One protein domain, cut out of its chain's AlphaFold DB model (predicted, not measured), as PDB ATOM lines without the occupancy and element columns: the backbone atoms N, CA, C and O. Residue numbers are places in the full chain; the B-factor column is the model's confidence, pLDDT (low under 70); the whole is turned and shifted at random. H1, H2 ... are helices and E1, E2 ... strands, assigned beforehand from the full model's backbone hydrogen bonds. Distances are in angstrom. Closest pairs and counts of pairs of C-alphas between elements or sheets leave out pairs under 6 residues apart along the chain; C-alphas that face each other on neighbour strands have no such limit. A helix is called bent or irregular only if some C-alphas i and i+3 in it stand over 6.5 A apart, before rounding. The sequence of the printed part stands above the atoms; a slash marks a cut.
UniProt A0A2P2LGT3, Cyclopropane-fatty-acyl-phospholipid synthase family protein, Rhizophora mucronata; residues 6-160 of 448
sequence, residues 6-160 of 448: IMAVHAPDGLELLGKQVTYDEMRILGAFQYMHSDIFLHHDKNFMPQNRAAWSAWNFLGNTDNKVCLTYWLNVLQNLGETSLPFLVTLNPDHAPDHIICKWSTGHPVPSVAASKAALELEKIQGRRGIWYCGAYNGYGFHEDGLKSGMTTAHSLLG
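What this domain is: This is residues 6 to 160 of the 448 residues of the protein "Cyclopropane-fatty-acyl-phospholipid synthase family protein" of Rhizophora mucronata (UniProt A0A2P2LGT3). Two lobes sit at the ends of a long, twisted ribbon made of the two strands E1 and E5. At one end H1, H2, H4, E6 and H5 gather in a loose helical lobe; at the other, E2, E3 and E4 line up beside the far part of E1 to widen the ribbon into a sheet, with H3 at its rim. The printed part has 155 residues, with five named helices and six named strands in the order H1 H2 E1 E2 E3 H3 E4 E5 H4 E6 H5. The sheet runs E2 E3 E4 E1 E5, all antiparallel, and the class is mixed, helices and strands. The whole is loose, with a radius of gyration of the C-alphas of 19.7 A, and elongated, spanning 57 by 32 by 25 A.

How they stand to each other: H1, residues 11 to 21, and H2, residues 24 to 30, form a helical hairpin: they touch, closest at the C-alphas of Ala 11 and Leu 30, 5.0 A, at a shallow tilt of 19 degrees, opposite ways. E1, residues 34 to 43, is an inner strand of the twisted sheet. E2, residues 59 to 65, and E3, residues 68 to 74, form a hairpin, with N 62 and O 70 at 2.9 A. H3, residues 75 to 78, only grazes the sheet. E4, residues 89 to 92, is antiparallel to E3, with N 73 and O 90 at 2.8 A, and to E1, with N 41 and O 91 at 2.9 A. E5, residues 101 to 111, is an edge strand antiparallel to E1 at 161 degrees, with N 38 and O 107 at 2.9 A. H4, residues 114 to 125, touches H2, closest at the C-alphas of Ile 29 and Ala 119, 4.9 A, at a steep tilt of 58 degrees. E6, residues 132 to 134, pairs with no named strand; residues 6 to 7 pair with its residues 133 to 134, parallel. H5, residues 144 to 158, touches no helix; its closest C-alpha to E6 is Thr 154, 6.5 A from that of Trp 133. Every O i to N i+4 pair is within hydrogen-bond range in H2 and H5, against 5 of 7 in H1 and 6 of 8 in H4; H3 is too short for such a pair.

Where its parts are: H1 begins at C-alpha 11, (177.365, 144.275, 162.058). E1 is 29.0 A long, E5 28.0 A, H5 21.1 A, E3 19.2 A, H4 18.2 A and E2 17.3 A. E1 ends at C-alpha 43, (146.446, 141.589, 161.073), and H5 at C-alpha 158, (185.792, 152.655, 147.690). H1 and H4 are irregular: C-alphas 17 and 20 are 9.1 A apart, and C-alphas 121 and 124 are 7.4 A apart.

The domain as a whole: The two C-alphas farthest apart, those of Asn 52 and Arg 130, are 58.8 A apart. The printed part has no cut. The link from E1 to E2, residues 44 to 58, is long. The mean pLDDT of the printed part is 90.7, and residues 65 to 67 are under 70.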
ATOM      1  N   ILE A   6     181.485 145.693 149.716       95.19
ATOM      2  CA  ILE A   6     180.772 146.529 150.688       95.19
ATOM      3  C   ILE A   6     179.777 145.632 151.431       95.19
ATOM      4  O   ILE A   6     178.863 145.082 150.820       95.19
ATOM      5  N   MET A   7     179.944 145.500 152.744       95.44
ATOM      6  CA  MET A   7     179.045 144.768 153.630       95.44
ATOM      7  C   MET A   7     177.967 145.715 154.164       95.44
ATOM      8  O   MET A   7     178.209 146.475 155.100       95.44
ATOM      9  N   ALA A   8     176.784 145.656 153.548       95.50
ATOM     10  CA  ALA A   8     175.589 146.423 153.910       95.50
ATOM     11  C   ALA A   8     174.570 145.559 154.683       95.50
ATOM     12  O   ALA A   8     173.393 145.494 154.332       95.50
ATOM     13  N   VAL A   9     175.053 144.844 155.696       93.94
ATOM     14  CA  VAL A   9     174.277 143.949 156.576       93.94
ATOM     15  C   VAL A   9     174.417 144.411 158.025       93.94
ATOM     16  O   VAL A   9     175.219 145.306 158.300       93.94
ATOM     17  N   HIS A  10     173.672 143.833 158.973       93.38
ATOM     18  CA  HIS A  10     173.927 144.128 160.384       93.38
ATOM     19  C   HIS A  10     175.361 143.741 160.764       93.38
ATOM     20  O   HIS A  10     175.920 142.777 160.244       93.38
ATOM     21  N   ALA A  11     175.970 144.496 161.678       93.31
ATOM     22  CA  ALA A  11     177.365 144.275 162.058       93.31
ATOM     23  C   ALA A  11     177.666 142.837 162.562       93.31
ATOM     24  O   ALA A  11     178.680 142.283 162.130       93.31
ATOM     25  N   PRO A  12     176.807 142.183 163.378       91.81
ATOM     26  CA  PRO A  12     176.987 140.780 163.765       91.81
ATOM     27  C   PRO A  12     176.924 139.816 162.576       91.81
ATOM     28  O   PRO A  12     177.773 138.936 162.463       91.81
ATOM     29  N   ASP A  13     175.982 140.022 161.653       93.38
ATOM     30  CA  ASP A  13     175.850 139.206 160.440       93.38
ATOM     31  C   ASP A  13     177.103 139.351 159.560       93.38
ATOM     32  O   ASP A  13     177.581 138.393 158.956       93.38
ATOM     33  N   GLY A  14     177.697 140.550 159.534       94.06
ATOM     34  CA  GLY A  14     178.983 140.798 158.888       94.06
ATOM     35  C   GLY A  14     180.114 139.946 159.473       94.06
ATOM     36  O   GLY A  14     180.910 139.387 158.720       94.06
ATOM     37  N   LEU A  15     180.168 139.792 160.799       95.31
ATOM     38  CA  LEU A  15     181.134 138.907 161.458       95.31
ATOM     39  C   LEU A  15     180.893 137.436 161.116       95.31
ATOM     40  O   LEU A  15     181.849 136.707 160.851       95.31
ATOM     41  N   GLU A  16     179.633 137.007 161.084       95.06
ATOM     42  CA  GLU A  16     179.267 135.636 160.730       95.06
ATOM     43  C   GLU A  16     179.685 135.297 159.291       95.06
ATOM     44  O   GLU A  16     180.318 134.267 159.055       95.06
ATOM     45  N   LEU A  17     179.434 136.210 158.346       95.19
ATOM     46  CA  LEU A  17     179.830 136.067 156.941       95.19
ATOM     47  C   LEU A  17     181.353 135.983 156.750       95.19
ATOM     48  O   LEU A  17     181.830 135.262 155.871       95.19
ATOM     49  N   LEU A  18     182.129 136.710 157.557       93.62
ATOM     50  CA  LEU A  18     183.596 136.651 157.537       93.62
ATOM     51  C   LEU A  18     184.137 135.361 158.180       93.62
ATOM     52  O   LEU A  18     185.243 134.909 157.853       93.62
ATOM     53  N   GLY A  19     183.371 134.759 159.093       93.94
ATOM     54  CA  GLY A  19     183.669 133.486 159.738       93.94
ATOM     55  C   GLY A  19     185.063 133.449 160.373       93.94
ATOM     56  O   GLY A  19     185.459 134.323 161.138       93.94
ATOM     57  N   LYS A  20     185.861 132.428 160.034       93.12
ATOM     58  CA  LYS A  20     187.218 132.246 160.594       93.12
ATOM     59  C   LYS A  20     188.233 133.308 160.152       93.12
ATOM     60  O   LYS A  20     189.350 133.306 160.656       93.12
ATOM     61  N   GLN A  21     187.884 134.170 159.198       93.19
ATOM     62  CA  GLN A  21     188.782 135.198 158.667       93.19
ATOM     63  C   GLN A  21     188.598 136.564 159.339       93.19
ATOM     64  O   GLN A  21     189.176 137.546 158.873       93.19
ATOM     65  N   VAL A  22     187.772 136.655 160.382       95.12
ATOM     66  CA  VAL A  22     187.592 137.887 161.153       95.12
ATOM     67  C   VAL A  22     188.901 138.266 161.853       95.12
ATOM     68  O   VAL A  22     189.520 137.450 162.537       95.12
ATOM     69  N   THR A  23     189.321 139.519 161.702       95.75
ATOM     70  CA  THR A  23     190.456 140.093 162.437       95.75
ATOM     71  C   THR A  23     190.050 140.540 163.841       95.75
ATOM     72  O   THR A  23     188.876 140.742 164.141       95.75
ATOM     73  N   TYR A  24     191.040 140.761 164.710       95.19
ATOM     74  CA  TYR A  24     190.796 141.276 166.059       95.19
ATOM     75  C   TYR A  24     190.032 142.614 166.060       95.19
ATOM     76  O   TYR A  24     189.083 142.776 166.827       95.19
ATOM     77  N   ASP A  25     190.411 143.557 165.191       94.81
ATOM     78  CA  ASP A  25     189.746 144.863 165.121       94.81
ATOM     79  C   ASP A  25     188.326 144.767 164.560       94.81
ATOM     80  O   ASP A  25     187.424 145.390 165.119       94.81
ATOM     81  N   GLU A  26     188.099 143.954 163.521       96.00
ATOM     82  CA  GLU A  26     186.750 143.689 162.998       96.00
ATOM     83  C   GLU A  26     185.859 143.078 164.091       96.00
ATOM     84  O   GLU A  26     184.771 143.594 164.338       96.00
ATOM     85  N   MET A  27     186.340 142.053 164.810       95.38
ATOM     86  CA  MET A  27     185.603 141.416 165.911       95.38
ATOM     87  C   MET A  27     185.233 142.420 167.005       95.38
ATOM     88  O   MET A  27     184.088 142.478 167.448       95.38
ATOM     89  N   ARG A  28     186.203 143.226 167.446       95.44
ATOM     90  CA  ARG A  28     186.022 144.186 168.538       95.44
ATOM     91  C   ARG A  28     185.079 145.329 168.161       95.44
ATOM     92  O   ARG A  28     184.279 145.743 168.995       95.44
ATOM     93  N   ILE A  29     185.203 145.865 166.945       95.19
ATOM     94  CA  ILE A  29     184.406 147.009 166.485       95.19
ATOM     95  C   ILE A  29     182.995 146.550 166.115       95.19
ATOM     96  O   ILE A  29     182.028 147.057 166.674       95.19
ATOM     97  N   LEU A  30     182.857 145.568 165.218       95.44
ATOM     98  CA  LEU A  30     181.544 145.116 164.745       95.44
ATOM     99  C   LEU A  30     180.771 144.362 165.838       95.44
ATOM    100  O   LEU A  30     179.551 144.475 165.918       95.44
ATOM    101  N   GLY A  31     181.473 143.661 166.735       93.94
ATOM    102  CA  GLY A  31     180.865 142.936 167.853       93.94
ATOM    103  C   GLY A  31     180.315 143.839 168.961       93.94
ATOM    104  O   GLY A  31     179.583 143.369 169.830       93.94
ATOM    105  N   ALA A  32     180.630 145.138 168.942       93.81
ATOM    106  CA  ALA A  32     180.082 146.106 169.891       93.81
ATOM    107  C   ALA A  32     178.627 146.503 169.577       93.81
ATOM    108  O   ALA A  32     177.937 147.048 170.445       93.81
ATOM    109  N   PHE A  33     178.159 146.256 168.350       92.94
ATOM    110  CA  PHE A  33     176.806 146.589 167.917       92.94
ATOM    111  C   PHE A  33     175.854 145.433 168.225       92.94
ATOM    112  O   PHE A  33     175.887 144.382 167.588       92.94
ATOM    113  N   GLN A  34     174.988 145.641 169.213       90.12
ATOM    114  CA  GLN A  34     173.978 144.666 169.614       90.12
ATOM    115  C   GLN A  34     172.641 144.955 168.944       90.12
ATOM    116  O   GLN A  34     172.315 146.110 168.670       90.12
ATOM    117  N   TYR A  35     171.860 143.904 168.715       89.44
ATOM    118  CA  TYR A  35     170.551 143.985 168.079       89.44
ATOM    119  C   TYR A  35     169.501 143.279 168.927       89.44
ATOM    120  O   TYR A  35     169.744 142.200 169.468       89.44
ATOM    121  N   MET A  36     168.316 143.877 169.010       86.38
ATOM    122  CA  MET A  36     167.130 143.261 169.593       86.38
ATOM    123  C   MET A  36     166.137 142.940 168.479       86.38
ATOM    124  O   MET A  36     165.835 143.798 167.653       86.38
ATOM    125  N   HIS A  37     165.634 141.709 168.463       87.81
ATOM    126  CA  HIS A  37     164.675 141.258 167.459       87.81
ATOM    127  C   HIS A  37     163.240 141.420 167.956       87.81
ATOM    128  O   HIS A  37     162.894 140.968 169.060       87.81
ATOM    129  N   SER A  38     162.425 142.039 167.107       89.69
ATOM    130  CA  SER A  38     160.991 142.198 167.303       89.69
ATOM    131  C   SER A  38     160.227 141.365 166.288       89.69
ATOM    132  O   SER A  38     160.476 141.468 165.086       89.69
ATOM    133  N   ASP A  39     159.266 140.590 166.779       92.00
ATOM    134  CA  ASP A  39     158.285 139.915 165.935       92.00
ATOM    135  C   ASP A  39     157.144 140.883 165.637       92.00
ATOM    136  O   ASP A  39     156.600 141.516 166.542       92.00
ATOM    137  N   ILE A  40     156.794 141.015 164.363       95.06
ATOM    138  CA  ILE A  40     155.824 141.990 163.880       95.06
ATOM    139  C   ILE A  40     154.751 141.274 163.068       95.06
ATOM    140  O   ILE A  40     155.046 140.447 162.202       95.06
ATOM    141  N   PHE A  41     153.498 141.609 163.354       96.81
ATOM    142  CA  PHE A  41     152.326 140.998 162.749       96.81
ATOM    143  C   PHE A  41     151.461 142.075 162.116       96.81
ATOM    144  O   PHE A  41     151.072 143.015 162.797       96.81
ATOM    145  N   LEU A  42     151.120 141.917 160.842       97.25
ATOM    146  CA  LEU A  42     150.043 142.653 160.187       97.25
ATOM    147  C   LEU A  42     148.772 141.799 160.255       97.25
ATOM    148  O   LEU A  42     148.781 140.665 159.774       97.25
ATOM    149  N   HIS A  43     147.691 142.324 160.825       97.50
ATOM    150  CA  HIS A  43     146.446 141.589 161.073       97.50
ATOM    151  C   HIS A  43     145.217 142.515 161.133       97.50
ATOM    152  O   HIS A  43     145.326 143.738 161.005       97.50
ATOM    153  N   HIS A  44     144.038 141.917 161.336       96.31
ATOM    154  CA  HIS A  44     142.759 142.622 161.523       96.31
ATOM    155  C   HIS A  44     142.176 142.523 162.945       96.31
ATOM    156  O   HIS A  44     141.123 143.105 163.222       96.31
ATOM    157  N   ASP A  45     142.838 141.790 163.843       95.56
ATOM    158  CA  ASP A  45     142.391 141.578 165.223       95.56
ATOM    159  C   ASP A  45     142.354 142.857 166.082       95.56
ATOM    160  O   ASP A  45     143.380 143.429 166.450       95.56
ATOM    161  N   LYS A  46     141.136 143.274 166.441       93.94
ATOM    162  CA  LYS A  46     140.854 144.468 167.251       93.94
ATOM    163  C   LYS A  46     141.127 144.268 168.744       93.94
ATOM    164  O   LYS A  46     141.094 145.255 169.472       93.94
ATOM    165  N   ASN A  47     141.385 143.043 169.203       93.19
ATOM    166  CA  ASN A  47     141.701 142.764 170.605       93.19
ATOM    167  C   ASN A  47     143.038 143.394 171.025       93.19
ATOM    168  O   ASN A  47     143.223 143.725 172.192       93.19
ATOM    169  N   PHE A  48     143.919 143.668 170.057       93.19
ATOM    170  CA  PHE A  48     145.169 144.413 170.239       93.19
ATOM    171  C   PHE A  48     144.995 145.939 170.144       93.19
ATOM    172  O   PHE A  48     145.956 146.676 169.921       93.19
ATOM    173  N   MET A  49     143.773 146.443 170.306       94.12
ATOM    174  CA  MET A  49     143.476 147.871 170.418       94.12
ATOM    175  C   MET A  49     142.834 148.169 171.777       94.12
ATOM    176  O   MET A  49     142.242 147.275 172.387       94.12
ATOM    177  N   PRO A  50     142.887 149.422 172.270       92.62
ATOM    178  CA  PRO A  50     142.211 149.788 173.508       92.62
ATOM    179  C   PRO A  50     140.722 149.420 173.464       92.62
ATOM    180  O   PRO A  50     140.037 149.691 172.476       92.62
ATOM    181  N   GLN A  51     140.195 148.851 174.552       90.25
ATOM    182  CA  GLN A  51     138.776 148.470 174.634       90.25
ATOM    183  C   GLN A  51     137.846 149.672 174.401       90.25
ATOM    184  O   GLN A  51     136.814 149.562 173.737       90.25
ATOM    185  N   ASN A  52     138.234 150.848 174.906       91.81
ATOM    186  CA  ASN A  52     137.541 152.095 174.616       91.81
ATOM    187  C   ASN A  52     137.941 152.614 173.226       91.81
ATOM    188  O   ASN A  52     139.048 153.120 173.043       91.81
ATOM    189  N   ARG A  53     137.008 152.567 172.268       89.25
ATOM    190  CA  ARG A  53     137.227 153.077 170.905       89.25
ATOM    191  C   ARG A  53     137.601 154.555 170.842       89.25
ATOM    192  O   ARG A  53     138.332 154.942 169.942       89.25
ATOM    193  N   ALA A  54     137.153 155.373 171.794       91.62
ATOM    194  CA  ALA A  54     137.538 156.784 171.846       91.62
ATOM    195  C   ALA A  54     139.028 156.984 172.185       91.62
ATOM    196  O   ALA A  54     139.570 158.052 171.927       91.62
ATOM    197  N   ALA A  55     139.688 155.967 172.751       90.25
ATOM    198  CA  ALA A  55     141.119 155.978 173.045       90.25
ATOM    199  C   ALA A  55     141.975 155.425 171.892       90.25
ATOM    200  O   ALA A  55     143.195 155.343 172.027       90.25
ATOM    201  N   TRP A  56     141.360 155.024 170.773       92.81
ATOM    202  CA  TRP A  56     142.111 154.560 169.613       92.81
ATOM    203  C   TRP A  56     142.928 155.705 169.044       92.81
ATOM    204  O   TRP A  56     142.413 156.770 168.708       92.81
ATOM    205  N   SER A  57     144.216 155.451 168.909       92.06
ATOM    206  CA  SER A  57     145.162 156.388 168.332       92.06
ATOM    207  C   SER A  57     145.943 155.706 167.220       92.06
ATOM    208  O   SER A  57     145.791 154.510 166.963       92.06
ATOM    209  N   ALA A  58     146.787 156.466 166.532       92.44
ATOM    210  CA  ALA A  58     147.662 155.892 165.526       92.44
ATOM    211  C   ALA A  58     148.607 154.829 166.129       92.44
ATOM    212  O   ALA A  58     148.981 153.891 165.428       92.44
ATOM    213  N   TRP A  59     149.016 154.990 167.394       93.00
ATOM    214  CA  TRP A  59     150.021 154.177 168.089       93.00
ATOM    215  C   TRP A  59     149.496 153.806 169.486       93.00
ATOM    216  O   TRP A  59     149.392 154.670 170.352       93.00
ATOM    217  N   ASN A  60     149.184 152.532 169.731       92.56
ATOM    218  CA  ASN A  60     148.511 152.091 170.956       92.56
ATOM    219  C   ASN A  60     149.412 151.149 171.752       92.56
ATOM    220  O   ASN A  60     149.671 150.024 171.329       92.56
ATOM    221  N   PHE A  61     149.912 151.627 172.892       90.69
ATOM    222  CA  PHE A  61     150.765 150.850 173.789       90.69
ATOM    223  C   PHE A  61     149.918 149.892 174.629       90.69
ATOM    224  O   PHE A  61     148.984 150.327 175.304       90.69
ATOM    225  N   LEU A  62     150.249 148.601 174.586       83.69
ATOM    226  CA  LEU A  62     149.488 147.535 175.248       83.69
ATOM    227  C   LEU A  62     150.172 146.995 176.508       83.69
ATOM    228  O   LEU A  62     149.532 146.308 177.298       83.69
ATOM    229  N   GLY A  63     151.448 147.321 176.722       81.94
ATOM    230  CA  GLY A  63     152.204 146.903 177.900       81.94
ATOM    231  C   GLY A  63     153.586 146.363 177.556       81.94
ATOM    232  O   GLY A  63     154.048 146.456 176.418       81.94
ATOM    233  N   ASN A  64     154.238 145.792 178.569       74.62
ATOM    234  CA  ASN A  64     155.524 145.121 178.435       74.62
ATOM    235  C   ASN A  64     155.362 143.636 178.761       74.62
ATOM    236  O   ASN A  64     154.934 143.302 179.866       74.62
ATOM    237  N   THR A  65     155.785 142.772 177.843       63.66
ATOM    238  CA  THR A  65     155.864 141.320 178.050       63.66
ATOM    239  C   THR A  65     157.321 140.910 177.867       63.66
ATOM    240  O   THR A  65     157.937 141.277 176.869       63.66
ATOM    241  N   ASP A  66     157.912 140.224 178.848       65.06
ATOM    242  CA  ASP A  66     159.307 139.745 178.808       65.06
ATOM    243  C   ASP A  66     160.345 140.810 178.390       65.06
ATOM    244  O   ASP A  66     161.218 140.576 177.554       65.06
ATOM    245  N   ASN A  67     160.247 142.015 178.969       64.81
ATOM    246  CA  ASN A  67     161.088 143.182 178.649       64.81
ATOM    247  C   ASN A  67     161.003 143.679 177.190       64.81
ATOM    248  O   ASN A  67     161.835 144.487 176.774       64.81
ATOM    249  N   LYS A  68     159.991 143.258 176.421       75.38
ATOM    250  CA  LYS A  68     159.664 143.814 175.104       75.38
ATOM    251  C   LYS A  68     158.394 144.651 175.185       75.38
ATOM    252  O   LYS A  68     157.435 144.290 175.863       75.38
ATOM    253  N   VAL A  69     158.398 145.776 174.481       83.31
ATOM    254  CA  VAL A  69     157.221 146.638 174.344       83.31
ATOM    255  C   VAL A  69     156.252 146.002 173.353       83.31
ATOM    256  O   VAL A  69     156.646 145.714 172.220       83.31
ATOM    257  N   CYS A  70     154.998 145.839 173.779       90.31
ATOM    258  CA  CYS A  70     153.882 145.502 172.910       90.31
ATOM    259  C   CYS A  70     153.165 146.785 172.468       90.31
ATOM    260  O   CYS A  70     152.658 147.562 173.288       90.31
ATOM    261  N   LEU A  71     153.155 147.030 171.160       92.69
ATOM    262  CA  LEU A  71     152.600 148.237 170.548       92.69
ATOM    263  C   LEU A  71     151.825 147.861 169.289       92.69
ATOM    264  O   LEU A  71     152.341 147.113 168.462       92.69
ATOM    265  N   THR A  72     150.643 148.449 169.113       95.44
ATOM    266  CA  THR A  72     149.831 148.302 167.900       95.44
ATOM    267  C   THR A  72     149.732 149.615 167.135       95.44
ATOM    268  O   THR A  72     149.212 150.615 167.641       95.44
ATOM    269  N   TYR A  73     150.177 149.603 165.883       95.75
ATOM    270  CA  TYR A  73     149.991 150.682 164.923       95.75
ATOM    271  C   TYR A  73     148.677 150.516 164.166       95.75
ATOM    272  O   TYR A  73     148.417 149.462 163.582       95.75
ATOM    273  N   TRP A  74     147.881 151.581 164.096       95.62
ATOM    274  CA  TRP A  74     146.688 151.622 163.257       95.62
ATOM    275  C   TRP A  74     147.025 152.215 161.886       95.62
ATOM    276  O   TRP A  74     147.085 153.436 161.703       95.62
ATOM    277  N   LEU A  75     147.263 151.339 160.905       94.69
ATOM    278  CA  LEU A  75     147.768 151.742 159.591       94.69
ATOM    279  C   LEU A  75     146.776 152.579 158.790       94.69
ATOM    280  O   LEU A  75     147.216 153.438 158.033       94.69
ATOM    281  N   ASN A  76     145.465 152.386 158.965       93.19
ATOM    282  CA  ASN A  76     144.477 153.209 158.262       93.19
ATOM    283  C   ASN A  76     144.694 154.700 158.502       93.19
ATOM    284  O   ASN A  76     144.604 155.483 157.563       93.19
ATOM    285  N   VAL A  77     145.000 155.074 159.746       90.38
ATOM    286  CA  VAL A  77     145.272 156.465 160.114       90.38
ATOM    287  C   VAL A  77     146.669 156.870 159.660       90.38
ATOM    288  O   VAL A  77     146.823 157.917 159.040       90.38
ATOM    289  N   LEU A  78     147.685 156.040 159.918       89.69
ATOM    290  CA  LEU A  78     149.080 156.382 159.607       89.69
ATOM    291  C   LEU A  78     149.369 156.519 158.111       89.69
ATOM    292  O   LEU A  78     150.201 157.332 157.729       89.69
ATOM    293  N   GLN A  79     148.704 155.718 157.282       91.62
ATOM    294  CA  GLN A  79     148.893 155.682 155.830       91.62
ATOM    295  C   GLN A  79     147.712 156.306 155.074       91.62
ATOM    296  O   GLN A  79     147.668 156.244 153.850       91.62
ATOM    297  N   ASN A  80     146.754 156.903 155.795       88.88
ATOM    298  CA  ASN A  80     145.556 157.533 155.240       88.88
ATOM    299  C   ASN A  80     144.786 156.624 154.255       88.88
ATOM    300  O   ASN A  80     144.406 157.042 153.164       88.88
ATOM    301  N   LEU A  81     144.564 155.363 154.638       89.19
ATOM    302  CA  LEU A  81     143.923 154.345 153.786       89.19
ATOM    303  C   LEU A  81     142.397 154.516 153.665       89.19
ATOM    304  O   LEU A  81     141.742 153.722 152.995       89.19
ATOM    305  N   GLY A  82     141.823 155.524 154.328       83.50
ATOM    306  CA  GLY A  82     140.380 155.739 154.399       83.50
ATOM    307  C   GLY A  82     139.641 154.686 155.235       83.50
ATOM    308  O   GLY A  82     140.236 153.924 156.010       83.50
ATOM    309  N   GLU A  83     138.313 154.672 155.091       82.19
ATOM    310  CA  GLU A  83     137.448 153.687 155.740       82.19
ATOM    311  C   GLU A  83     137.542 152.337 155.023       82.19
ATOM    312  O   GLU A  83     137.171 152.191 153.861       82.19
ATOM    313  N   THR A  84     138.030 151.333 155.744       86.44
ATOM    314  CA  THR A  84     138.078 149.943 155.289       86.44
ATOM    315  C   THR A  84     137.096 149.101 156.101       86.44
ATOM    316  O   THR A  84     136.741 149.447 157.229       86.44
ATOM    317  N   SER A  85     136.663 147.963 155.553       86.12
ATOM    318  CA  SER A  85     135.743 147.042 156.241       86.12
ATOM    319  C   SER A  85     136.326 146.479 157.547       86.12
ATOM    320  O   SER A  85     135.614 146.340 158.544       86.12
ATOM    321  N   LEU A  86     137.631 146.197 157.564       91.38
ATOM    322  CA  LEU A  86     138.403 145.789 158.739       91.38
ATOM    323  C   LEU A  86     139.642 146.685 158.894       91.38
ATOM    324  O   LEU A  86     140.231 147.063 157.879       91.38
ATOM    325  N   PRO A  87     140.060 147.030 160.126       93.12
ATOM    326  CA  PRO A  87     141.232 147.872 160.345       93.12
ATOM    327  C   PRO A  87     142.512 147.099 160.037       93.12
ATOM    328  O   PRO A  87     142.628 145.934 160.406       93.12
ATOM    329  N   PHE A  88     143.487 147.743 159.406       96.44
ATOM    330  CA  PHE A  88     144.835 147.203 159.258       96.44
ATOM    331  C   PHE A  88     145.665 147.584 160.479       96.44
ATOM    332  O   PHE A  88     145.903 148.770 160.737       96.44
ATOM    333  N   LEU A  89     146.079 146.572 161.232       96.38
ATOM    334  CA  LEU A  89     146.797 146.722 162.489       96.38
ATOM    335  C   LEU A  89     148.160 146.052 162.383       96.38
ATOM    336  O   LEU A  89     148.264 144.946 161.855       96.38
ATOM    337  N   VAL A  90     149.198 146.739 162.858       97.12
ATOM    338  CA  VAL A  90     150.544 146.174 162.973       97.12
ATOM    339  C   VAL A  90     150.935 146.111 164.436       97.12
ATOM    340  O   VAL A  90     151.212 147.153 165.029       97.12
ATOM    341  N   THR A  91     150.977 144.910 165.003       95.38
ATOM    342  CA  THR A  91     151.360 144.699 166.401       95.38
ATOM    343  C   THR A  91     152.765 144.128 166.506       95.38
ATOM    344  O   THR A  91     153.128 143.172 165.816       95.38
ATOM    345  N   LEU A  92     153.565 144.747 167.370       93.94
ATOM    346  CA  LEU A  92     154.942 144.369 167.663       93.94
ATOM    347  C   LEU A  92     154.966 143.608 168.980       93.94
ATOM    348  O   LEU A  92     154.414 144.090 169.962       93.94
ATOM    349  N   ASN A  93     155.650 142.467 168.998       92.19
ATOM    350  CA  ASN A  93     155.882 141.627 170.172       92.19
ATOM    351  C   ASN A  93     154.618 141.336 171.008       92.19
ATOM    352  O   ASN A  93     154.646 141.547 172.224       92.19
ATOM    353  N   PRO A  94     153.511 140.872 170.396       91.56
ATOM    354  CA  PRO A  94     152.348 140.484 171.174       91.56
ATOM    355  C   PRO A  94     152.667 139.260 172.046       91.56
ATOM    356  O   PRO A  94     153.475 138.406 171.678       91.56
ATOM    357  N   ASP A  95     152.026 139.184 173.209       87.94
ATOM    358  CA  ASP A  95     152.128 138.069 174.160       87.94
ATOM    359  C   ASP A  95     151.506 136.768 173.619       87.94
ATOM    360  O   ASP A  95     151.902 135.672 174.011       87.94
ATOM    361  N   HIS A  96     150.572 136.887 172.675       89.38
ATOM    362  CA  HIS A  96     149.997 135.787 171.908       89.38
ATOM    363  C   HIS A  96     149.812 136.177 170.434       89.38
ATOM    364  O   HIS A  96     149.799 137.351 170.080       89.38
ATOM    365  N   ALA A  97     149.702 135.192 169.541       92.50
ATOM    366  CA  ALA A  97     149.513 135.468 168.118       92.50
ATOM    367  C   ALA A  97     148.137 136.126 167.867       92.50
ATOM    368  O   ALA A  97     147.145 135.599 168.372       92.50
ATOM    369  N   PRO A  98     148.056 137.219 167.079       94.88
ATOM    370  CA  PRO A  98     146.779 137.835 166.734       94.88
ATOM    371  C   PRO A  98     145.891 136.940 165.874       94.88
ATOM    372  O   PRO A  98     146.387 136.119 165.099       94.88
ATOM    373  N   ASP A  99     144.582 137.169 165.925       93.81
ATOM    374  CA  ASP A  99     143.661 136.570 164.961       93.81
ATOM    375  C   ASP A  99     143.769 137.250 163.580       93.81
ATOM    376  O   ASP A  99     144.170 138.409 163.437       93.81
ATOM    377  N   HIS A 100     143.373 136.539 162.519       93.62
ATOM    378  CA  HIS A 100     143.320 137.079 161.150       93.62
ATOM    379  C   HIS A 100     144.641 137.728 160.677       93.62
ATOM    380  O   HIS A 100     144.653 138.856 160.172       93.62
ATOM    381  N   ILE A 101     145.759 137.017 160.852       96.81
ATOM    382  CA  ILE A 101     147.086 137.450 160.396       96.81
ATOM    383  C   ILE A 101     147.135 137.485 158.868       96.81
ATOM    384  O   ILE A 101     146.807 136.513 158.191       96.81
ATOM    385  N   ILE A 102     147.606 138.609 158.336       96.38
ATOM    386  CA  ILE A 102     147.903 138.818 156.917       96.38
ATOM    387  C   ILE A 102     149.373 138.492 156.644       96.38
ATOM    388  O   ILE A 102     149.695 137.829 155.663       96.38
ATOM    389  N   CYS A 103     150.275 138.971 157.505       96.62
ATOM    390  CA  CYS A 103     151.715 138.773 157.360       96.62
ATOM    391  C   CYS A 103     152.411 138.773 158.728       96.62
ATOM    392  O   CYS A 103     152.037 139.545 159.610       96.62
ATOM    393  N   LYS A 104     153.446 137.940 158.882       95.62
ATOM    394  CA  LYS A 104     154.366 137.939 160.026       95.62
ATOM    395  C   LYS A 104     155.795 138.102 159.516       95.62
ATOM    396  O   LYS A 104     156.202 137.385 158.605       95.62
ATOM    397  N   TRP A 105     156.572 138.975 160.148       95.44
ATOM    398  CA  TRP A 105     158.015 139.061 159.937       95.44
ATOM    399  C   TRP A 105     158.740 139.353 161.251       95.44
ATOM    400  O   TRP A 105     158.122 139.723 162.245       95.44
ATOM    401  N   SER A 106     160.056 139.160 161.261       91.25
ATOM    402  CA  SER A 106     160.918 139.523 162.385       91.25
ATOM    403  C   SER A 106     161.987 140.481 161.884       91.25
ATOM    404  O   SER A 106     162.479 140.327 160.765       91.25
ATOM    405  N   THR A 107     162.316 141.497 162.674       87.94
ATOM    406  CA  THR A 107     163.333 142.487 162.307       87.94
ATOM    407  C   THR A 107     164.199 142.846 163.507       87.94
ATOM    408  O   THR A 107     163.721 142.910 164.642       87.94
ATOM    409  N   GLY A 108     165.491 143.042 163.252       86.19
ATOM    410  CA  GLY A 108     166.469 143.447 164.251       86.19
ATOM    411  C   GLY A 108     166.593 144.965 164.311       86.19
ATOM    412  O   GLY A 108     166.755 145.621 163.284       86.19
ATOM    413  N   HIS A 109     166.578 145.524 165.516       84.00
ATOM    414  CA  HIS A 109     166.852 146.937 165.757       84.00
ATOM    415  C   HIS A 109     168.147 147.095 166.560       84.00
ATOM    416  O   HIS A 109     168.343 146.354 167.529       84.00
ATOM    417  N   PRO A 110     169.030 148.042 166.195       85.19
ATOM    418  CA  PRO A 110     170.260 148.273 166.935       85.19
ATOM    419  C   PRO A 110     169.951 148.796 168.342       85.19
ATOM    420  O   PRO A 110     169.079 149.643 168.531       85.19
ATOM    421  N   VAL A 111     170.690 148.303 169.332       85.69
ATOM    422  CA  VAL A 111     170.584 148.715 170.733       85.69
ATOM    423  C   VAL A 111     171.646 149.783 171.017       85.69
ATOM    424  O   VAL A 111     172.844 149.480 170.954       85.69
ATOM    425  N   PRO A 112     171.256 151.028 171.351       83.62
ATOM    426  CA  PRO A 112     172.213 152.068 171.706       83.62
ATOM    427  C   PRO A 112     173.012 151.681 172.954       83.62
ATOM    428  O   PRO A 112     172.446 151.336 173.990       83.62
ATOM    429  N   SER A 113     174.341 151.767 172.880       85.44
ATOM    430  CA  SER A 113     175.221 151.515 174.023       85.44
ATOM    431  C   SER A 113     176.490 152.364 173.957       85.44
ATOM    432  O   SER A 113     176.902 152.828 172.890       85.44
ATOM    433  N   VAL A 114     177.150 152.547 175.105       85.81
ATOM    434  CA  VAL A 114     178.456 153.232 175.171       85.81
ATOM    435  C   VAL A 114     179.498 152.499 174.320       85.81
ATOM    436  O   VAL A 114     180.338 153.139 173.689       85.81
ATOM    437  N   ALA A 115     179.435 151.165 174.277       88.31
ATOM    438  CA  ALA A 115     180.325 150.346 173.461       88.31
ATOM    439  C   ALA A 115     180.097 150.590 171.960       88.31
ATOM    440  O   ALA A 115     181.058 150.881 171.253       88.31
ATOM    441  N   ALA A 116     178.840 150.570 171.503       89.12
ATOM    442  CA  ALA A 116     178.480 150.839 170.110       89.12
ATOM    443  C   ALA A 116     178.886 152.260 169.678       89.12
ATOM    444  O   ALA A 116     179.457 152.444 168.609       89.12
ATOM    445  N   SER A 117     178.680 153.265 170.539       86.00
ATOM    446  CA  SER A 117     179.086 154.647 170.249       86.00
ATOM    447  C   SER A 117     180.606 154.800 170.114       86.00
ATOM    448  O   SER A 117     181.071 155.456 169.184       86.00
ATOM    449  N   LYS A 118     181.396 154.157 170.988       88.06
ATOM    450  CA  LYS A 118     182.863 154.140 170.861       88.06
ATOM    451  C   LYS A 118     183.317 153.397 169.605       88.06
ATOM    452  O   LYS A 118     184.193 153.886 168.904       88.06
ATOM    453  N   ALA A 119     182.712 152.248 169.305       90.38
ATOM    454  CA  ALA A 119     183.033 151.467 168.115       90.38
ATOM    455  C   ALA A 119     182.732 152.230 166.816       90.38
ATOM    456  O   ALA A 119     183.544 152.195 165.895       90.38
ATOM    457  N   ALA A 120     181.634 152.992 166.764       89.38
ATOM    458  CA  ALA A 120     181.296 153.833 165.616       89.38
ATOM    459  C   ALA A 120     182.371 154.897 165.317       89.38
ATOM    460  O   ALA A 120     182.668 155.153 164.153       89.38
ATOM    461  N   LEU A 121     183.013 155.467 166.346       89.19
ATOM    462  CA  LEU A 121     184.139 156.402 166.177       89.19
ATOM    463  C   LEU A 121     185.418 155.720 165.670       89.19
ATOM    464  O   LEU A 121     186.330 156.385 165.188       89.19
ATOM    465  N   GLU A 122     185.507 154.400 165.796       92.94
ATOM    466  CA  GLU A 122     186.668 153.616 165.385       92.94
ATOM    467  C   GLU A 122     186.474 152.890 164.053       92.94
ATOM    468  O   GLU A 122     187.411 152.250 163.575       92.94
ATOM    469  N   LEU A 123     185.295 152.997 163.433       90.25
ATOM    470  CA  LEU A 123     184.947 152.240 162.231       90.25
ATOM    471  C   LEU A 123     185.920 152.495 161.070       90.25
ATOM    472  O   LEU A 123     186.266 151.577 160.332       90.25
ATOM    473  N   GLU A 124     186.444 153.719 160.951       90.06
ATOM    474  CA  GLU A 124     187.450 154.079 159.943       90.06
ATOM    475  C   GLU A 124     188.711 153.201 159.998       90.06
ATOM    476  O   GLU A 124     189.366 153.011 158.975       90.06
ATOM    477  N   LYS A 125     189.041 152.605 161.153       93.88
ATOM    478  CA  LYS A 125     190.213 151.724 161.297       93.88
ATOM    479  C   LYS A 125     190.114 150.470 160.424       93.88
ATOM    480  O   LYS A 125     191.147 149.980 159.954       93.88
ATOM    481  N   ILE A 126     188.893 149.971 160.207       94.31
ATOM    482  CA  ILE A 126     188.614 148.738 159.457       94.31
ATOM    483  C   ILE A 126     188.117 148.993 158.027       94.31
ATOM    484  O   ILE A 126     188.188 148.086 157.202       94.31
ATOM    485  N   GLN A 127     187.683 150.212 157.687       94.44
ATOM    486  CA  GLN A 127     187.210 150.537 156.335       94.44
ATOM    487  C   GLN A 127     188.297 150.327 155.266       94.44
ATOM    488  O   GLN A 127     189.408 150.847 155.367       94.44
ATOM    489  N   GLY A 128     187.968 149.572 154.215       92.00
ATOM    490  CA  GLY A 128     188.843 149.290 153.073       92.00
ATOM    491  C   GLY A 128     190.003 148.343 153.369       92.00
ATOM    492  O   GLY A 128     190.765 147.988 152.463       92.00
ATOM    493  N   ARG A 129     190.144 147.877 154.616       92.25
ATOM    494  CA  ARG A 129     191.130 146.852 154.960       92.25
ATOM    495  C   ARG A 129     190.754 145.567 154.240       92.25
ATOM    496  O   ARG A 129     189.591 145.183 154.197       92.25
ATOM    497  N   ARG A 130     191.749 144.917 153.627       92.19
ATOM    498  CA  ARG A 130     191.562 143.671 152.858       92.19
ATOM    499  C   ARG A 130     190.557 143.801 151.698       92.19
ATOM    500  O   ARG A 130     190.050 142.792 151.222       92.19
ATOM    501  N   GLY A 131     190.270 145.026 151.247       92.38
ATOM    502  CA  GLY A 131     189.252 145.276 150.230       92.38
ATOM    503  C   GLY A 131     187.816 145.089 150.735       92.38
ATOM    504  O   GLY A 131     186.939 144.773 149.932       92.38
ATOM    505  N   ILE A 132     187.567 145.262 152.037       94.94
ATOM    506  CA  ILE A 132     186.239 145.152 152.649       94.94
ATOM    507  C   ILE A 132     185.871 146.481 153.303       94.94
ATOM    508  O   ILE A 132     186.670 147.089 154.012       94.94
ATOM    509  N   TRP A 133     184.651 146.940 153.065       95.81
ATOM    510  CA  TRP A 133     184.081 148.121 153.697       95.81
ATOM    511  C   TRP A 133     182.767 147.761 154.380       95.81
ATOM    512  O   TRP A 133     182.032 146.912 153.883       95.81
ATOM    513  N   TYR A 134     182.437 148.449 155.470       95.69
ATOM    514  CA  TYR A 134     181.235 148.192 156.257       95.69
ATOM    515  C   TYR A 134     180.321 149.415 156.235       95.69
ATOM    516  O   TYR A 134     180.768 150.554 156.398       95.69
ATOM    517  N   CYS A 135     179.030 149.194 156.013       94.81
ATOM    518  CA  CYS A 135     178.023 150.237 156.128       94.81
ATOM    519  C   CYS A 135     176.705 149.678 156.664       94.81
ATOM    520  O   CYS A 135     176.445 148.477 156.633       94.81
ATOM    521  N   GLY A 136     175.866 150.571 157.175       92.62
ATOM    522  CA  GLY A 136     174.569 150.225 157.730       92.62
ATOM    523  C   GLY A 136     174.091 151.267 158.728       92.62
ATOM    524  O   GLY A 136     174.834 152.153 159.153       92.62
ATOM    525  N   ALA A 137     172.826 151.152 159.124       89.25
ATOM    526  CA  ALA A 137     172.186 152.107 160.027       89.25
ATOM    527  C   ALA A 137     172.856 152.186 161.417       89.25
ATOM    528  O   ALA A 137     172.718 153.185 162.119       89.25
ATOM    529  N   TYR A 138     173.634 151.165 161.795       89.44
ATOM    530  CA  TYR A 138     174.419 151.129 163.033       89.44
ATOM    531  C   TYR A 138     175.568 152.153 163.076       89.44
ATOM    532  O   TYR A 138     176.079 152.436 164.155       89.44
ATOM    533  N   ASN A 139     175.929 152.772 161.946       85.56
ATOM    534  CA  ASN A 139     176.888 153.886 161.891       85.56
ATOM    535  C   ASN A 139     176.282 155.243 162.317       85.56
ATOM    536  O   ASN A 139     176.903 156.289 162.124       85.56
ATOM    537  N   GLY A 140     175.068 155.239 162.870       81.69
ATOM    538  CA  GLY A 140     174.376 156.412 163.395       81.69
ATOM    539  C   GLY A 140     173.422 156.023 164.522       81.69
ATOM    540  O   GLY A 140     173.827 155.352 165.470       81.69
ATOM    541  N   TYR A 141     172.161 156.437 164.432       80.06
ATOM    542  CA  TYR A 141     171.132 156.153 165.437       80.06
ATOM    543  C   TYR A 141     170.190 155.009 165.037       80.06
ATOM    544  O   TYR A 141     169.199 154.768 165.722       80.06
ATOM    545  N   GLY A 142     170.500 154.277 163.963       81.88
ATOM    546  CA  GLY A 142     169.708 153.132 163.519       81.88
ATOM    547  C   GLY A 142     168.554 153.477 162.579       81.88
ATOM    548  O   GLY A 142     167.737 152.599 162.308       81.88
ATOM    549  N   PHE A 143     168.487 154.707 162.060       84.19
ATOM    550  CA  PHE A 143     167.445 155.123 161.118       84.19
ATOM    551  C   PHE A 143     167.853 154.906 159.653       84.19
ATOM    552  O   PHE A 143     169.011 154.625 159.327       84.19
ATOM    553  N   HIS A 144     166.886 155.039 158.742       84.81
ATOM    554  CA  HIS A 144     167.102 154.836 157.306       84.81
ATOM    555  C   HIS A 144     168.144 155.804 156.731       84.81
ATOM    556  O   HIS A 144     168.975 155.414 155.908       84.81
ATOM    557  N   GLU A 145     168.145 157.047 157.206       84.25
ATOM    558  CA  GLU A 145     169.081 158.093 156.810       84.25
ATOM    559  C   GLU A 145     170.520 157.738 157.193       84.25
ATOM    560  O   GLU A 145     171.438 158.002 156.418       84.25
ATOM    561  N   ASP A 146     170.730 157.088 158.341       87.44
ATOM    562  CA  ASP A 146     172.053 156.626 158.775       87.44
ATOM    563  C   ASP A 146     172.582 155.513 157.858       87.44
ATOM    564  O   ASP A 146     173.763 155.489 157.491       87.44
ATOM    565  N   GLY A 147     171.690 154.614 157.426       89.50
ATOM    566  CA  GLY A 147     171.996 153.580 156.436       89.50
ATOM    567  C   GLY A 147     172.407 154.182 155.092       89.50
ATOM    568  O   GLY A 147     173.462 153.845 154.554       89.50
ATOM    569  N   LEU A 148     171.627 155.139 154.583       89.31
ATOM    570  CA  LEU A 148     171.938 155.847 153.339       89.31
ATOM    571  C   LEU A 148     173.269 156.607 153.433       89.31
ATOM    572  O   LEU A 148     174.126 156.499 152.555       89.31
ATOM    573  N   LYS A 149     173.460 157.354 154.525       88.50
ATOM    574  CA  LYS A 149     174.648 158.165 154.799       88.50
ATOM    575  C   LYS A 149     175.916 157.317 154.851       88.50
ATOM    576  O   LYS A 149     176.911 157.643 154.197       88.50
ATOM    577  N   SER A 150     175.889 156.218 155.602       91.31
ATOM    578  CA  SER A 150     177.029 155.303 155.720       91.31
ATOM    579  C   SER A 150     177.324 154.566 154.412       91.31
ATOM    580  O   SER A 150     178.495 154.419 154.050       91.31
ATOM    581  N   GLY A 151     176.286 154.168 153.669       92.69
ATOM    582  CA  GLY A 151     176.415 153.564 152.344       92.69
ATOM    583  C   GLY A 151     177.082 154.507 151.345       92.69
ATOM    584  O   GLY A 151     178.056 154.127 150.697       92.69
ATOM    585  N   MET A 152     176.631 155.763 151.285       91.44
ATOM    586  CA  MET A 152     177.225 156.782 150.420       91.44
ATOM    587  C   MET A 152     178.690 157.047 150.790       91.44
ATOM    588  O   MET A 152     179.558 157.009 149.922       91.44
ATOM    589  N   THR A 153     178.988 157.229 152.080       89.62
ATOM    590  CA  THR A 153     180.368 157.421 152.571       89.62
ATOM    591  C   THR A 153     181.282 156.277 152.139       89.62
ATOM    592  O   THR A 153     182.382 156.495 151.634       89.62
ATOM    593  N   THR A 154     180.798 155.048 152.293       91.69
ATOM    594  CA  THR A 154     181.535 153.835 151.947       91.69
ATOM    595  C   THR A 154     181.754 153.701 150.442       91.69
ATOM    596  O   THR A 154     182.869 153.410 150.016       91.69
ATOM    597  N   ALA A 155     180.737 153.976 149.624       92.00
ATOM    598  CA  ALA A 155     180.862 153.964 148.169       92.00
ATOM    599  C   ALA A 155     181.876 155.008 147.674       92.00
ATOM    600  O   ALA A 155     182.712 154.714 146.823       92.00
ATOM    601  N   HIS A 156     181.853 156.216 148.241       90.69
ATOM    602  CA  HIS A 156     182.835 157.254 147.931       90.69
ATOM    603  C   HIS A 156     184.255 156.855 148.349       90.69
ATOM    604  O   HIS A 156     185.181 157.017 147.552       90.69
ATOM    605  N   SER A 157     184.416 156.269 149.541       88.75
ATOM    606  CA  SER A 157     185.695 155.730 150.019       88.75
ATOM    607  C   SER A 157     186.251 154.654 149.080       88.75
ATOM    608  O   SER A 157     187.409 154.746 148.676       88.75
ATOM    609  N   LEU A 158     185.421 153.690 148.662       90.00
ATOM    610  CA  LEU A 158     185.792 152.655 147.690       90.00
ATOM    611  C   LEU A 158     186.260 153.257 146.353       90.00
ATOM    612  O   LEU A 158     187.190 152.747 145.734       90.00
ATOM    613  N   LEU A 159     185.632 154.349 145.913       90.25
ATOM    614  CA  LEU A 159     185.966 155.052 144.671       90.25
ATOM    615  C   LEU A 159     187.131 156.051 144.807       90.25
ATOM    616  O   LEU A 159     187.451 156.729 143.830       90.25
ATOM    617  N   GLY A 160     187.732 156.202 145.993       85.19
ATOM    618  CA  GLY A 160     188.781 157.197 146.249       85.19
ATOM    619  C   GLY A 160     188.302 158.652 146.146       85.19
ATOM    620  O   GLY A 160     189.104 159.555 145.914       85.19
TER     621      GLY A 160